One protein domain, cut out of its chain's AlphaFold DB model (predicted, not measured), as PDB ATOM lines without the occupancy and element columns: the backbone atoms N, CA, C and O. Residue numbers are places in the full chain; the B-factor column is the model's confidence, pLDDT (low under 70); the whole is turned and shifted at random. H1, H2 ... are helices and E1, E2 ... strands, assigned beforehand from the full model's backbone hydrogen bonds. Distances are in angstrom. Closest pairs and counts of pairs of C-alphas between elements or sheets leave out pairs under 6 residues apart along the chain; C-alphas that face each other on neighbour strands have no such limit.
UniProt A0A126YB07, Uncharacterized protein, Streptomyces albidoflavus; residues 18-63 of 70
ATOM      1  N   ASP A  18      33.518   4.915   7.652       86.25
ATOM      2  CA  ASP A  18      34.052   5.815   8.666       86.25
ATOM      3  C   ASP A  18      34.758   5.026   9.778       86.25
ATOM      4  O   ASP A  18      34.133   4.279  10.540       86.25
ATOM      5  N   ARG A  19      36.076   5.221   9.887       85.75
ATOM      6  CA  ARG A  19      36.922   4.574  10.898       85.75
ATOM      7  C   ARG A  19      36.581   4.998  12.322       85.75
ATOM      8  O   ARG A  19      36.816   4.215  13.239       85.75
ATOM      9  N   ALA A  20      35.994   6.179  12.527       86.00
ATOM     10  CA  ALA A  20      35.545   6.612  13.850       86.00
ATOM     11  C   ALA A  20      34.449   5.693  14.414       86.00
ATOM     12  O   ALA A  20      34.273   5.597  15.626       86.00
ATOM     13  N   CYS A  21      33.736   4.972  13.542       85.38
ATOM     14  CA  CYS A  21      32.718   4.018  13.951       85.38
ATOM     15  C   CYS A  21      33.303   2.657  14.376       85.38
ATOM     16  O   CYS A  21      32.584   1.880  14.990       85.38
ATOM     17  N   HIS A  22      34.575   2.338  14.092       84.81
ATOM     18  CA  HIS A  22      35.164   0.985  14.249       84.81
ATOM     19  C   HIS A  22      35.510   0.590  15.690       84.81
ATOM     20  O   HIS A  22      36.335  -0.292  15.914       84.81
ATOM     21  N   THR A  23      34.910   1.240  16.679       76.06
ATOM     22  CA  THR A  23      35.250   1.029  18.089       76.06
ATOM     23  C   THR A  23      34.692  -0.275  18.657       76.06
ATOM     24  O   THR A  23      35.259  -0.822  19.596       76.06
ATOM     25  N   ASP A  24      33.581  -0.772  18.115       76.38
ATOM     26  CA  ASP A  24      32.860  -1.939  18.631       76.38
ATOM     27  C   ASP A  24      32.006  -2.611  17.534       76.38
ATOM     28  O   ASP A  24      32.136  -2.330  16.337       76.38
ATOM     29  N   ILE A  25      31.107  -3.517  17.939       73.50
ATOM     30  CA  ILE A  25      30.196  -4.218  17.023       73.50
ATOM     31  C   ILE A  25      29.264  -3.260  16.262       73.50
ATOM     32  O   ILE A  25      28.784  -3.609  15.184       73.50
ATOM     33  N   HIS A  26      29.013  -2.060  16.795       76.12
ATOM     34  CA  HIS A  26      28.187  -1.029  16.166       76.12
ATOM     35  C   HIS A  26      28.930  -0.302  15.034       76.12
ATOM     36  O   HIS A  26      28.308   0.404  14.242       76.12
ATOM     37  N   GLY A  27      30.238  -0.538  14.892       82.12
ATOM     38  CA  GLY A  27      31.028  -0.146  13.728       82.12
ATOM     39  C   GLY A  27      30.785  -0.972  12.472       82.12
ATOM     40  O   GLY A  27      31.337  -0.652  11.418       82.12
ATOM     41  N   ARG A  28      29.981  -2.037  12.560       86.31
ATOM     42  CA  ARG A  28      29.573  -2.843  11.406       86.31
ATOM     43  C   ARG A  28      28.310  -2.291  10.767       86.31
ATOM     44  O   ARG A  28      27.458  -1.704  11.433       86.31
ATOM     45  N   LEU A  29      28.202  -2.511   9.463       89.94
ATOM     46  CA  LEU A  29      27.009  -2.189   8.704       89.94
ATOM     47  C   LEU A  29      25.949  -3.268   8.921       89.94
ATOM     48  O   LEU A  29      26.228  -4.456   8.846       89.94
ATOM     49  N   TRP A  30      24.717  -2.861   9.177       88.00
ATOM     50  CA  TRP A  30      23.562  -3.733   9.326       88.00
ATOM     51  C   TRP A  30      22.738  -3.690   8.051       88.00
ATOM     52  O   TRP A  30      22.648  -2.652   7.398       88.00
ATOM     53  N   LYS A  31      22.142  -4.822   7.684       87.94
ATOM     54  CA  LYS A  31      21.214  -4.874   6.561       87.94
ATOM     55  C   LYS A  31      19.918  -4.172   6.970       87.94
ATOM     56  O   LYS A  31      19.112  -4.763   7.684       87.94
ATOM     57  N   ASP A  32      19.729  -2.935   6.529       87.88
ATOM     58  CA  ASP A  32      18.482  -2.207   6.708       87.88
ATOM     59  C   ASP A  32      17.479  -2.611   5.627       87.88
ATOM     60  O   ASP A  32      17.717  -2.483   4.422       87.88
ATOM     61  N   THR A  33      16.351  -3.130   6.094       86.00
ATOM     62  CA  THR A  33      15.259  -3.652   5.282       86.00
ATOM     63  C   THR A  33      14.007  -2.782   5.341       86.00
ATOM     64  O   THR A  33      12.977  -3.161   4.784       86.00
ATOM     65  N   THR A  34      14.087  -1.605   5.969       82.81
ATOM     66  CA  THR A  34      12.960  -0.679   6.159       82.81
ATOM     67  C   THR A  34      12.243  -0.353   4.843       82.81
ATOM     68  O   THR A  34      11.015  -0.275   4.805       82.81
ATOM     69  N   TYR A  35      12.989  -0.256   3.737       72.38
ATOM     70  CA  TYR A  35      12.464   0.095   2.412       72.38
ATOM     71  C   TYR A  35      12.182  -1.104   1.488       72.38
ATOM     72  O   TYR A  35      11.849  -0.903   0.319       72.38
ATOM     73  N   LEU A  36      12.252  -2.345   1.996       74.50
ATOM     74  CA  LEU A  36      12.034  -3.561   1.192       74.50
ATOM     75  C   LEU A  36      10.608  -3.720   0.652       74.50
ATOM     76  O   LEU A  36      10.392  -4.492  -0.277       74.50
ATOM     77  N   ARG A  37       9.619  -3.025   1.228       68.81
ATOM     78  CA  ARG A  37       8.217  -3.123   0.777       68.81
ATOM     79  C   ARG A  37       8.010  -2.620  -0.652       68.81
ATOM     80  O   ARG A  37       7.061  -3.049  -1.295       68.81
ATOM     81  N   ASN A  38       8.875  -1.721  -1.117       71.31
ATOM     82  CA  ASN A  38       8.760  -1.117  -2.443       71.31
ATOM     83  C   ASN A  38       9.516  -1.922  -3.503       71.31
ATOM     84  O   ASN A  38       9.122  -1.915  -4.663       71.31
ATOM     85  N   ASP A  39      10.590  -2.603  -3.099       74.00
ATOM     86  CA  ASP A  39      11.424  -3.431  -3.960       74.00
ATOM     87  C   ASP A  39      12.248  -4.386  -3.063       74.00
ATOM     88  O   ASP A  39      12.927  -3.914  -2.136       74.00
ATOM     89  N   PRO A  40      12.189  -5.716  -3.280       71.75
ATOM     90  CA  PRO A  40      12.935  -6.704  -2.492       71.75
ATOM     91  C   PRO A  40      14.464  -6.521  -2.577       71.75
ATOM     92  O   PRO A  40      15.193  -7.000  -1.701       71.75
ATOM     93  N   ASP A  41      14.934  -5.775  -3.579       74.44
ATOM     94  CA  ASP A  41      16.322  -5.418  -3.829       74.44
ATOM     95  C   ASP A  41      16.645  -3.949  -3.458       74.44
ATOM     96  O   ASP A  41      17.691  -3.412  -3.819       74.44
ATOM     97  N   ASN A  42      15.816  -3.281  -2.650       81.50
ATOM     98  CA  ASN A  42      16.107  -1.926  -2.145       81.50
ATOM     99  C   ASN A  42      16.547  -1.899  -0.669       81.50
ATOM    100  O   ASN A  42      16.353  -0.906   0.038       81.50
ATOM    101  N   TRP A  43      17.154  -2.984  -0.179       87.69
ATOM    102  CA  TRP A  43      17.830  -2.957   1.122       87.69
ATOM    103  C   TRP A  43      19.142  -2.172   1.040       87.69
ATOM    104  O   TRP A  43      19.792  -2.106  -0.006       87.69
ATOM    105  N   ARG A  44      19.550  -1.579   2.164       90.44
ATOM    106  CA  ARG A  44      20.773  -0.770   2.265       90.44
ATOM    107  C   ARG A  44      21.624  -1.216   3.439       90.44
ATOM    108  O   ARG A  44      21.129  -1.802   4.397       90.44
ATOM    109  N   TRP A  45      22.916  -0.935   3.374       91.12
ATOM    110  CA  TRP A  45      23.775  -1.014   4.545       91.12
ATOM    111  C   TRP A  45      23.524   0.185   5.445       91.12
ATOM    112  O   TRP A  45      23.499   1.301   4.945       91.12
ATOM    113  N   TYR A  46      23.399  -0.034   6.748       91.75
ATOM    114  CA  TYR A  46      23.153   1.002   7.747       91.75
ATOM    115  C   TYR A  46      24.169   0.922   8.884       91.75
ATOM    116  O   TYR A  46      24.390  -0.148   9.448       91.75
ATOM    117  N   CYS A  47      24.770   2.045   9.271       91.44
ATOM    118  CA  CYS A  47      25.593   2.105  10.478       91.44
ATOM    119  C   CYS A  47      24.798   2.729  11.626       91.44
ATOM    120  O   CYS A  47      24.382   3.881  11.537       91.44
ATOM    121  N   SER A  48      24.668   2.018  12.747       88.88
ATOM    122  CA  SER A  48      23.956   2.523  13.928       88.88
ATOM    123  C   SER A  48      24.697   3.622  14.693       88.88
ATOM    124  O   SER A  48      24.099   4.259  15.554       88.88
ATOM    125  N   ARG A  49      25.978   3.874  14.384       89.38
ATOM    126  CA  ARG A  49      26.777   4.941  15.009       89.38
ATOM    127  C   ARG A  49      26.619   6.278  14.303       89.38
ATOM    128  O   ARG A  49      26.298   7.267  14.949       89.38
ATOM    129  N   CYS A  50      26.851   6.315  12.992       90.31
ATOM    130  CA  CYS A  50      26.774   7.555  12.216       90.31
ATOM    131  C   CYS A  50      25.421   7.760  11.515       90.31
ATOM    132  O   CYS A  50      25.200   8.808  10.911       90.31
ATOM    133  N   GLY A  51      24.517   6.774  11.568       89.88
ATOM    134  CA  GLY A  51      23.177   6.858  10.984       89.88
ATOM    135  C   GLY A  51      23.149   6.860   9.451       89.88
ATOM    136  O   GLY A  51      22.113   7.126   8.844       89.88
ATOM    137  N   GLN A  52      24.292   6.613   8.811       90.44
ATOM    138  CA  GLN A  52      24.442   6.683   7.362       90.44
ATOM    139  C   GLN A  52      24.008   5.382   6.683       90.44
ATOM    140  O   GLN A  52      24.056   4.301   7.282       90.44
ATOM    141  N   HIS A  53      23.613   5.516   5.415       91.25
ATOM    142  CA  HIS A  53      23.180   4.410   4.572       91.25
ATOM    143  C   HIS A  53      24.031   4.311   3.307       91.25
ATOM    144  O   HIS A  53      24.358   5.324   2.693       91.25
ATOM    145  N   TRP A  54      24.316   3.087   2.868       89.19
ATOM    146  CA  TRP A  54      25.061   2.823   1.637       89.19
ATOM    147  C   TRP A  54      24.365   1.778   0.779       89.19
ATOM    148  O   TRP A  54      23.737   0.847   1.286       89.19
ATOM    149  N   MET A  55      24.496   1.929  -0.538       88.19
ATOM    150  CA  MET A  55      24.055   0.895  -1.468       88.19
ATOM    151  C   MET A  55      25.039  -0.280  -1.405       88.19
ATOM    152  O   MET A  55      26.251  -0.054  -1.456       88.19
ATOM    153  N   PRO A  56      24.552  -1.521  -1.264       87.44
ATOM    154  CA  PRO A  56      25.407  -2.696  -1.365       87.44
ATOM    155  C   PRO A  56      25.979  -2.840  -2.779       87.44
ATOM    156  O   PRO A  56      25.358  -2.442  -3.766       87.44
ATOM    157  N   THR A  57      27.162  -3.442  -2.886       85.88
ATOM    158  CA  THR A  57      27.713  -3.836  -4.191       85.88
ATOM    159  C   THR A  57      26.912  -4.996  -4.785       85.88
ATOM    160  O   THR A  57      26.226  -5.716  -4.062       85.88
ATOM    161  N   HIS A  58      27.031  -5.230  -6.094       83.69
ATOM    162  CA  HIS A  58      26.337  -6.337  -6.766       83.69
ATOM    163  C   HIS A  58      26.646  -7.712  -6.131       83.69
ATOM    164  O   HIS A  58      25.750  -8.525  -5.918       83.69
ATOM    165  N   GLU A  59      27.900  -7.949  -5.740       82.94
ATOM    166  CA  GLU A  59      28.317  -9.175  -5.042       82.94
ATOM    167  C   GLU A  59      27.690  -9.296  -3.647       82.94
ATOM    168  O   GLU A  59      27.190 -10.357  -3.273       82.94
ATOM    169  N   GLN A  60      27.657  -8.198  -2.883       83.94
ATOM    170  CA  GLN A  60      26.983  -8.158  -1.583       83.94
ATOM    171  C   GLN A  60      25.479  -8.378  -1.740       83.94
ATOM    172  O   GLN A  60      24.865  -9.051  -0.916       83.94
ATOM    173  N   PHE A  61      24.892  -7.879  -2.823       83.00
ATOM    174  CA  PHE A  61      23.517  -8.179  -3.180       83.00
ATOM    175  C   PHE A  61      23.297  -9.681  -3.337       83.00
ATOM    176  O   PHE A  61      22.420 -10.248  -2.692       83.00
ATOM    177  N   ALA A  62      24.136 -10.347  -4.129       80.19
ATOM    178  CA  ALA A  62      24.036 -11.780  -4.372       80.19
ATOM    179  C   ALA A  62      24.254 -12.625  -3.103       80.19
ATOM    180  O   ALA A  62      23.572 -13.631  -2.918       80.19
ATOM    181  N   TRP A  63      25.170 -12.224  -2.218       79.44
ATOM    182  CA  TRP A  63      25.469 -12.963  -0.983       79.44
ATOM    183  C   TRP A  63      24.459 -12.736   0.137       79.44
ATOM    184  O   TRP A  63      24.182 -13.658   0.902       79.44
TER     185      TRP A  63
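This is residues 18 to 63 of the 70 residues of an uncharacterized protein of Streptomyces albidoflavus (UniProt A0A126YB07). There is little regular structure: residues 18 to 28 lead loosely into a small two-stranded hairpin, E1 and E2, with a long loop joining its strands, and the last stretch crosses beside E2 to a short helix, H1, set off from the hairpin. The printed part has 46 residues, 14 of them in named elements, in the order E1, E2, H1; the class is mixed, and the sheet, E1 - E2, is antiparallel. The whole is only just loose, close to compact, with a radius of gyration of the C-alphas of 11.4 A, and elongated, spanning 32 by 21 by 14 A.

E1, residues 29 to 32, and E2, residues 44 to 47, form an antiparallel hairpin, at 133 degrees between directions. N 30 and O 46, 2.7 A apart, and N 44 and O 32, 3.0 A apart, are within hydrogen-bond range. Residues 45 to 46 of E2 also pair antiparallel with residues 53 to 54. H1, residues 58 to 63, is apart from E1; each of its O i to N i+4 pairs is within hydrogen-bond range.

E1 begins at C-alpha 29, (27.009, -2.189, 8.704), and is 8.8 A long. E2 is 9.9 A long. H1, 8.8 A long, ends at C-alpha 63, (25.469, -12.963, -0.983).

The C-alphas farthest apart, of Thr 23 and Asn 38, are 33.6 A apart. The printed part has no cut. The link from E1 to E2 is long, 11 residues. Residue 37 is under pLDDT 70.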